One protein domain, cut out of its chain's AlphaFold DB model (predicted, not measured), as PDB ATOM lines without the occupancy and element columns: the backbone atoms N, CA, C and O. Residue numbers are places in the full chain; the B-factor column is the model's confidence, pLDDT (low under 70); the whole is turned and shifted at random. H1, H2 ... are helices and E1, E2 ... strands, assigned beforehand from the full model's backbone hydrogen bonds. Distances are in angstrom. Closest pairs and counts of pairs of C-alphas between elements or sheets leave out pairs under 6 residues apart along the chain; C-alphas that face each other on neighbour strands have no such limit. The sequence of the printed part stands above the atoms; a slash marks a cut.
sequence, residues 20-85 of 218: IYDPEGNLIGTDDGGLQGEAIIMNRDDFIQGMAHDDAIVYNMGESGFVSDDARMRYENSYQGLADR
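This is residues 20 to 85 of the 218 residues of an uncharacterized protein of Alistipes onderdonkii (UniProt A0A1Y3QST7). This domain has little regular structure: a core of winding loops, with the short strand E1 among them, has the longer helix H2 along one side and the short helix H1 at the opposite side. The printed part has 66 residues, with one named strand and two named helices in the order E1, H1, H2; only 22 residues are in named elements, mostly helix. The whole is compact, with a radius of gyration of the C-alphas of 10.9 A and spans of 28 by 26 by 15 A.

H2, residues 69 to 80, and E1, residues 27 to 30, have 2 pairs of C-alphas within 8 A, the closest being Leu 27 and Ser 78 at 7.4 A. E1 pairs with no named strand. H1, residues 53 to 58, is apart from E1 and from H2. Each O i to N i+4 pair is within hydrogen-bond range in H2, and 1 of 2 in H1.

H2 is 16.4 A long, from C-alpha 69 at (15.033, -121.224, -48.325) to C-alpha 80 at (22.074, -111.966, -59.928). E1, 8.4 A long, begins at C-alpha 27 (22.298, -106.984, -49.085). H1 measures 8.9 A.

The C-alphas farthest apart, Ala 52 and Asp 70, are 28.8 A apart. The printed part has no cut. The link from E1 to H1 is long, 22 residues. No printed residue is under 70 in pLDDT.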
ATOM      1  N   ILE A  20      28.063-108.083 -49.118       97.62
ATOM      2  CA  ILE A  20      27.795-108.682 -47.809       97.62
ATOM      3  C   ILE A  20      26.289-108.793 -47.596       97.62
ATOM      4  O   ILE A  20      25.555-107.807 -47.715       97.62
ATOM      5  N   TYR A  21      25.846-109.998 -47.251       98.12
ATOM      6  CA  TYR A  21      24.455-110.339 -46.990       98.12
ATOM      7  C   TYR A  21      24.249-110.790 -45.544       98.12
ATOM      8  O   TYR A  21      25.125-111.415 -44.944       98.12
ATOM      9  N   ASP A  22      23.069-110.494 -45.004       98.38
ATOM     10  CA  ASP A  22      22.627-111.017 -43.710       98.38
ATOM     11  C   ASP A  22      22.010-112.432 -43.828       98.38
ATOM     12  O   ASP A  22      21.732-112.904 -44.939       98.38
ATOM     13  N   PRO A  23      21.772-113.137 -42.702       98.50
ATOM     14  CA  PRO A  23      21.128-114.454 -42.696       98.50
ATOM     15  C   PRO A  23      19.728-114.471 -43.325       98.50
ATOM     16  O   PRO A  23      19.252-115.521 -43.764       98.50
ATOM     17  N   GLU A  24      19.048-113.324 -43.385       98.31
ATOM     18  CA  GLU A  24      17.759-113.146 -44.045       98.31
ATOM     19  C   GLU A  24      17.874-112.946 -45.567       98.31
ATOM     20  O   GLU A  24      16.841-112.880 -46.245       98.31
ATOM     21  N   GLY A  25      19.086-112.906 -46.120       97.88
ATOM     22  CA  GLY A  25      19.352-112.775 -47.551       97.88
ATOM     23  C   GLY A  25      19.238-111.348 -48.086       97.88
ATOM     24  O   GLY A  25      19.058-111.170 -49.290       97.88
ATOM     25  N   ASN A  26      19.315-110.329 -47.224       97.94
ATOM     26  CA  ASN A  26      19.333-108.926 -47.635       97.94
ATOM     27  C   ASN A  26      20.773-108.444 -47.826       97.94
ATOM     28  O   ASN A  26      21.635-108.731 -46.998       97.94
ATOM     29  N   LEU A  27      21.021-107.670 -48.886       97.69
ATOM     30  CA  LEU A  27      22.298-106.984 -49.085       97.69
ATOM     31  C   LEU A  27      22.434-105.884 -48.024       97.69
ATOM     32  O   LEU A  27      21.681-104.911 -48.044       97.69
ATOM     33  N   ILE A  28      23.393-106.029 -47.115       97.00
ATOM     34  CA  ILE A  28      23.634-105.066 -46.029       97.00
ATOM     35  C   ILE A  28      24.822-104.143 -46.302       97.00
ATOM     36  O   ILE A  28      24.915-103.089 -45.677       97.00
ATOM     37  N   GLY A  29      25.684-104.504 -47.254       97.00
ATOM     38  CA  GLY A  29      26.743-103.626 -47.727       97.00
ATOM     39  C   GLY A  29      27.856-104.337 -48.462       97.00
ATOM     40  O   GLY A  29      27.613-105.309 -49.176       97.00
ATOM     41  N   THR A  30      29.070-103.822 -48.315       96.50
ATOM     42  CA  THR A  30      30.273-104.388 -48.933       96.50
ATOM     43  C   THR A  30      31.437-104.375 -47.959       96.50
ATOM     44  O   THR A  30      31.486-103.547 -47.044       96.50
ATOM     45  N   ASP A  31      32.402-105.248 -48.206       94.81
ATOM     46  CA  ASP A  31      33.762-105.085 -47.700       94.81
ATOM     47  C   ASP A  31      34.493-103.929 -48.424       94.81
ATOM     48  O   ASP A  31      33.881-103.105 -49.123       94.81
ATOM     49  N   ASP A  32      35.812-103.854 -48.253       93.50
ATOM     50  CA  ASP A  32      36.725-102.927 -48.932       93.50
ATOM     51  C   ASP A  32      36.908-103.193 -50.439       93.50
ATOM     52  O   ASP A  32      37.631-102.475 -51.134       93.50
ATOM     53  N   GLY A  33      36.191-104.171 -50.976       90.62
ATOM     54  CA  GLY A  33      36.244-104.570 -52.363       90.62
ATOM     55  C   GLY A  33      34.986-104.271 -53.186       90.62
ATOM     56  O   GLY A  33      35.026-104.226 -54.415       90.62
ATOM     57  N   GLY A  34      33.845-104.014 -52.559       94.06
ATOM     58  CA  GLY A  34      32.625-103.662 -53.289       94.06
ATOM     59  C   GLY A  34      31.854-104.875 -53.831       94.06
ATOM     60  O   GLY A  34      31.892-105.959 -53.269       94.06
ATOM     61  N   LEU A  35      31.095-104.699 -54.919       95.38
ATOM     62  CA  LEU A  35      30.001-105.622 -55.283       95.38
ATOM     63  C   LEU A  35      30.365-106.780 -56.235       95.38
ATOM     64  O   LEU A  35      29.499-107.596 -56.537       95.38
ATOM     65  N   GLN A  36      31.586-106.843 -56.782       92.19
ATOM     66  CA  GLN A  36      31.852-107.646 -57.996       92.19
ATOM     67  C   GLN A  36      32.451-109.044 -57.775       92.19
ATOM     68  O   GLN A  36      32.914-109.659 -58.742       92.19
ATOM     69  N   GLY A  37      32.507-109.546 -56.548       89.69
ATOM     70  CA  GLY A  37      33.022-110.888 -56.279       89.69
ATOM     71  C   GLY A  37      32.104-111.684 -55.368       89.69
ATOM     72  O   GLY A  37      30.901-111.440 -55.323       89.69
ATOM     73  N   GLU A  38      32.668-112.713 -54.742       91.38
ATOM     74  CA  GLU A  38      31.895-113.717 -54.017       91.38
ATOM     75  C   GLU A  38      31.239-113.111 -52.780       91.38
ATOM     76  O   GLU A  38      31.877-112.393 -52.013       91.38
ATOM     77  N   ALA A  39      29.950-113.395 -52.606       95.00
ATOM     78  CA  ALA A  39      29.209-112.875 -51.477       95.00
ATOM     79  C   ALA A  39      29.697-113.470 -50.155       95.00
ATOM     80  O   ALA A  39      29.991-114.664 -50.056       95.00
ATOM     81  N   ILE A  40      29.698-112.639 -49.117       96.56
ATOM     82  CA  ILE A  40      29.909-113.071 -47.738       96.56
ATOM     83  C   ILE A  40      28.573-113.014 -47.007       96.56
ATOM     84  O   ILE A  40      27.853-112.020 -47.089       96.56
ATOM     85  N   ILE A  41      28.253-114.083 -46.282       98.00
ATOM     86  CA  ILE A  41      27.043-114.183 -45.471       98.00
ATOM     87  C   ILE A  41      27.478-114.094 -44.013       98.00
ATOM     88  O   ILE A  41      28.182-114.978 -43.537       98.00
ATOM     89  N   MET A  42      27.083-113.041 -43.302       97.50
ATOM     90  CA  MET A  42      27.472-112.817 -41.903       97.50
ATOM     91  C   MET A  42      26.341-112.164 -41.110       97.50
ATOM     92  O   MET A  42      25.420-111.589 -41.689       97.50
ATOM     93  N   ASN A  43      26.397-112.228 -39.779       98.12
ATOM     94  CA  ASN A  43      25.410-111.525 -38.964       98.12
ATOM     95  C   ASN A  43      25.598-110.013 -39.088       98.12
ATOM     96  O   ASN A  43      26.716-109.508 -39.170       98.12
ATOM     97  N   ARG A  44      24.491-109.270 -39.021       96.31
ATOM     98  CA  ARG A  44      24.522-107.805 -39.109       96.31
ATOM     99  C   ARG A  44      25.346-107.150 -37.994       96.31
ATOM    100  O   ARG A  44      25.921-106.096 -38.228       96.31
ATOM    101  N   ASP A  45      25.407-107.769 -36.818       96.69
ATOM    102  CA  ASP A  45      26.173-107.253 -35.676       96.69
ATOM    103  C   ASP A  45      27.695-107.380 -35.870       96.69
ATOM    104  O   ASP A  45      28.451-106.619 -35.267       96.69
ATOM    105  N   ASP A  46      28.134-108.298 -36.738       96.81
ATOM    106  CA  ASP A  46      29.543-108.483 -37.107       96.81
ATOM    107  C   ASP A  46      29.957-107.555 -38.266       96.81
ATOM    108  O   ASP A  46      31.143-107.339 -38.521       96.81
ATOM    109  N   PHE A  47      28.977-106.985 -38.976       96.44
ATOM    110  CA  PHE A  47      29.200-106.219 -40.193       96.44
ATOM    111  C   PHE A  47      29.569-104.755 -39.922       96.44
ATOM    112  O   PHE A  47      28.874-104.012 -39.220       96.44
ATOM    113  N   ILE A  48      30.625-104.301 -40.599       95.12
ATOM    114  CA  ILE A  48      30.991-102.891 -40.725       95.12
ATOM    115  C   ILE A  48      31.171-102.580 -42.212       95.12
ATOM    116  O   ILE A  48      31.948-103.230 -42.907       95.12
ATOM    117  N   GLN A  49      30.485-101.544 -42.699       96.12
ATOM    118  CA  GLN A  49      30.606-101.103 -44.090       96.12
ATOM    119  C   GLN A  49      32.055-100.741 -44.440       96.12
ATOM    120  O   GLN A  49      32.656 -99.879 -43.791       96.12
ATOM    121  N   GLY A  50      32.581-101.371 -45.493       94.31
ATOM    122  CA  GLY A  50      33.951-101.176 -45.958       94.31
ATOM    123  C   GLY A  50      35.013-101.794 -45.046       94.31
ATOM    124  O   GLY A  50      36.149-101.322 -45.059       94.31
ATOM    125  N   MET A  51      34.660-102.783 -44.213       93.88
ATOM    126  CA  MET A  51      35.642-103.563 -43.451       93.88
ATOM    127  C   MET A  51      36.592-104.326 -44.380       93.88
ATOM    128  O   MET A  51      36.219-104.655 -45.503       93.88
ATOM    129  N   ALA A  52      37.804-104.618 -43.904       93.62
ATOM    130  CA  ALA A  52      38.786-105.353 -44.691       93.62
ATOM    131  C   ALA A  52      38.264-106.750 -45.055       93.62
ATOM    132  O   ALA A  52      37.697-107.440 -44.205       93.62
ATOM    133  N   HIS A  53      38.492-107.189 -46.292       93.31
ATOM    134  CA  HIS A  53      38.053-108.500 -46.772       93.31
ATOM    135  C   HIS A  53      38.512-109.658 -45.872       93.31
ATOM    136  O   HIS A  53      37.722-110.544 -45.540       93.31
ATOM    137  N   ASP A  54      39.772-109.628 -45.428       92.62
ATOM    138  CA  ASP A  54      40.336-110.662 -44.553       92.62
ATOM    139  C   ASP A  54      39.628-110.711 -43.188       92.62
ATOM    140  O   ASP A  54      39.452-111.795 -42.634       92.62
ATOM    141  N   ASP A  55      39.159-109.567 -42.678       94.06
ATOM    142  CA  ASP A  55      38.354-109.504 -41.454       94.06
ATOM    143  C   ASP A  55      36.923-110.001 -41.712       94.06
ATOM    144  O   ASP A  55      36.341-110.692 -40.876       94.06
ATOM    145  N   ALA A  56      36.353-109.686 -42.880       94.69
ATOM    146  CA  ALA A  56      35.002-110.093 -43.262       94.69
ATOM    147  C   ALA A  56      34.880-111.616 -43.425       94.69
ATOM    148  O   ALA A  56      33.899-112.215 -42.979       94.69
ATOM    149  N   ILE A  57      35.888-112.261 -44.024       93.38
ATOM    150  CA  ILE A  57      35.908-113.715 -44.247       93.38
ATOM    151  C   ILE A  57      35.800-114.497 -42.934       93.38
ATOM    152  O   ILE A  57      35.190-115.567 -42.923       93.38
ATOM    153  N   VAL A  58      36.352-113.981 -41.832       95.56
ATOM    154  CA  VAL A  58      36.307-114.648 -40.518       95.56
ATOM    155  C   VAL A  58      34.868-114.893 -40.054       95.56
ATOM    156  O   VAL A  58      34.605-115.901 -39.397       95.56
ATOM    157  N   TYR A  59      33.936-114.015 -40.433       96.44
ATOM    158  CA  TYR A  59      32.518-114.102 -40.078       96.44
ATOM    159  C   TYR A  59      31.655-114.771 -41.155       96.44
ATOM    160  O   TYR A  59      30.440-114.872 -40.987       96.44
ATOM    161  N   ASN A  60      32.250-115.235 -42.261       96.50
ATOM    162  CA  ASN A  60      31.493-115.842 -43.348       96.50
ATOM    163  C   ASN A  60      30.913-117.204 -42.932       96.50
ATOM    164  O   ASN A  60      31.635-118.179 -42.724       96.50
ATOM    165  N   MET A  61      29.589-117.286 -42.877       96.81
ATOM    166  CA  MET A  61      28.826-118.489 -42.541       96.81
ATOM    167  C   MET A  61      28.553-119.387 -43.759       96.81
ATOM    168  O   MET A  61      28.043-120.502 -43.605       96.81
ATOM    169  N   GLY A  62      28.875-118.908 -44.966       93.62
ATOM    170  CA  GLY A  62      28.589-119.586 -46.230       93.62
ATOM    171  C   GLY A  62      27.090-119.751 -46.504       93.62
ATOM    172  O   GLY A  62      26.243-119.185 -45.817       93.62
ATOM    173  N   GLU A  63      26.744-120.573 -47.499       89.38
ATOM    174  CA  GLU A  63      25.341-120.809 -47.889       89.38
ATOM    175  C   GLU A  63      24.481-121.404 -46.760       89.38
ATOM    176  O   GLU A  63      23.275-121.169 -46.704       89.38
ATOM    177  N   SER A  64      25.085-122.145 -45.823       93.31
ATOM    178  CA  SER A  64      24.391-122.658 -44.633       93.31
ATOM    179  C   SER A  64      24.004-121.574 -43.623       93.31
ATOM    180  O   SER A  64      23.280-121.872 -42.677       93.31
ATOM    181  N   GLY A  65      24.489-120.341 -43.798       95.69
ATOM    182  CA  GLY A  65      24.175-119.204 -42.937       95.69
ATOM    183  C   GLY A  65      22.767-118.636 -43.123       95.69
ATOM    184  O   GLY A  65      22.335-117.842 -42.293       95.69
ATOM    185  N   PHE A  66      22.034-119.023 -44.175       98.19
ATOM    186  CA  PHE A  66      20.671-118.534 -44.391       98.19
ATOM    187  C   PHE A  66      19.664-119.167 -43.428       98.19
ATOM    188  O   PHE A  66      19.640-120.381 -43.225       98.19
ATOM    189  N   VAL A  67      18.754-118.347 -42.894       97.94
ATOM    190  CA  VAL A  67      17.728-118.801 -41.933       97.94
ATOM    191  C   VAL A  67      16.597-119.610 -42.574       97.94
ATOM    192  O   VAL A  67      15.840-120.281 -41.871       97.94
ATOM    193  N   SER A  68      16.437-119.530 -43.897       97.94
ATOM    194  CA  SER A  68      15.412-120.258 -44.645       97.94
ATOM    195  C   SER A  68      15.720-120.329 -46.142       97.94
ATOM    196  O   SER A  68      16.526-119.559 -46.667       97.94
ATOM    197  N   ASP A  69      15.004-121.202 -46.857       97.56
ATOM    198  CA  ASP A  69      15.033-121.224 -48.325       97.56
ATOM    199  C   ASP A  69      14.555-119.898 -48.939       97.56
ATOM    200  O   ASP A  69      15.091-119.467 -49.957       97.56
ATOM    201  N   ASP A  70      13.608-119.202 -48.300       98.06
ATOM    202  CA  ASP A  70      13.165-117.876 -48.749       98.06
ATOM    203  C   ASP A  70      14.279-116.827 -48.636       98.06
ATOM    204  O   ASP A  70      14.406-115.967 -49.508       98.06
ATOM    205  N   ALA A  71      15.091-116.887 -47.576       98.25
ATOM    206  CA  ALA A  71      16.258-116.022 -47.422       98.25
ATOM    207  C   ALA A  71      17.293-116.293 -48.518       98.25
ATOM    208  O   ALA A  71      17.734-115.365 -49.196       98.25
ATOM    209  N   ARG A  72      17.588-117.570 -48.778       97.50
ATOM    210  CA  ARG A  72      18.481-117.969 -49.870       97.50
ATOM    211  C   ARG A  72      17.970-117.493 -51.234       97.50
ATOM    212  O   ARG A  72      18.743-116.933 -52.003       97.50
ATOM    213  N   MET A  73      16.672-117.622 -51.520       97.50
ATOM    214  CA  MET A  73      16.082-117.110 -52.766       97.50
ATOM    215  C   MET A  73      16.163-115.581 -52.881       97.50
ATOM    216  O   MET A  73      16.390-115.061 -53.974       97.50
ATOM    217  N   ARG A  74      15.979-114.833 -51.782       97.69
ATOM    218  CA  ARG A  74      16.169-113.370 -51.780       97.69
ATOM    219  C   ARG A  74      17.606-112.996 -52.126       97.69
ATOM    220  O   ARG A  74      17.805-112.159 -53.006       97.69
ATOM    221  N   TYR A  75      18.570-113.657 -51.488       97.19
ATOM    222  CA  TYR A  75      19.987-113.504 -51.796       97.19
ATOM    223  C   TYR A  75      20.270-113.795 -53.274       97.19
ATOM    224  O   TYR A  75      20.818-112.940 -53.959       97.19
ATOM    225  N   GLU A  76      19.847-114.953 -53.792       96.62
ATOM    226  CA  GLU A  76      20.114-115.363 -55.178       96.62
ATOM    227  C   GLU A  76      19.567-114.342 -56.188       96.62
ATOM    228  O   GLU A  76      20.275-113.948 -57.118       96.62
ATOM    229  N   ASN A  77      18.338-113.860 -55.978       96.50
ATOM    230  CA  ASN A  77      17.730-112.831 -56.826       96.50
ATOM    231  C   ASN A  77      18.483-111.495 -56.744       96.50
ATOM    232  O   ASN A  77      18.702-110.845 -57.766       96.50
ATOM    233  N   SER A  78      18.886-111.080 -55.540       96.06
ATOM    234  CA  SER A  78      19.667-109.857 -55.337       96.06
ATOM    235  C   SER A  78      21.039-109.954 -56.008       96.06
ATOM    236  O   SER A  78      21.419-109.054 -56.754       96.06
ATOM    237  N   TYR A  79      21.749-111.061 -55.788       96.00
ATOM    238  CA  TYR A  79      23.104-111.293 -56.273       96.00
ATOM    239  C   TYR A  79      23.163-111.316 -57.808       96.00
ATOM    240  O   TYR A  79      24.036-110.691 -58.409       96.00
ATOM    241  N   GLN A  80      22.186-111.956 -58.463       95.25
ATOM    242  CA  GLN A  80      22.074-111.966 -59.928       95.25
ATOM    243  C   GLN A  80      21.870-110.565 -60.525       95.25
ATOM    244  O   GLN A  80      22.340-110.307 -61.631       95.25
ATOM    245  N   GLY A  81      21.203-109.664 -59.799       95.25
ATOM    246  CA  GLY A  81      20.949-108.289 -60.231       95.25
ATOM    247  C   GLY A  81      22.079-107.299 -59.933       95.25
ATOM    248  O   GLY A  81      21.981-106.143 -60.341       95.25
ATOM    249  N   LEU A  82      23.151-107.700 -59.233       95.62
ATOM    250  CA  LEU A  82      24.215-106.769 -58.833       95.62
ATOM    251  C   LEU A  82      24.893-106.100 -60.028       95.62
ATOM    252  O   LEU A  82      25.178-104.909 -59.963       95.62
ATOM    253  N   ALA A  83      25.112-106.836 -61.119       94.31
ATOM    254  CA  ALA A  83      25.783-106.321 -62.312       94.31
ATOM    255  C   ALA A  83      25.005-105.200 -63.025       94.31
ATOM    256  O   ALA A  83      25.609-104.416 -63.755       94.31
ATOM    257  N   ASP A  84      23.693-105.117 -62.798       95.69
ATOM    258  CA  ASP A  84      22.822-104.085 -63.364       95.69
ATOM    259  C   ASP A  84      22.729-102.839 -62.469       95.69
ATOM    260  O   ASP A  84      22.129-101.830 -62.857       95.69
ATOM    261  N   ARG A  85      23.299-102.887 -61.257       96.94
ATOM    262  CA  ARG A  85      23.290-101.745 -60.343       96.94
ATOM    263  C   ARG A  85      24.243-100.645 -60.824       96.94
ATOM    264  O   ARG A  85      25.327-100.944 -61.325       96.94
TER     265      ARG A  85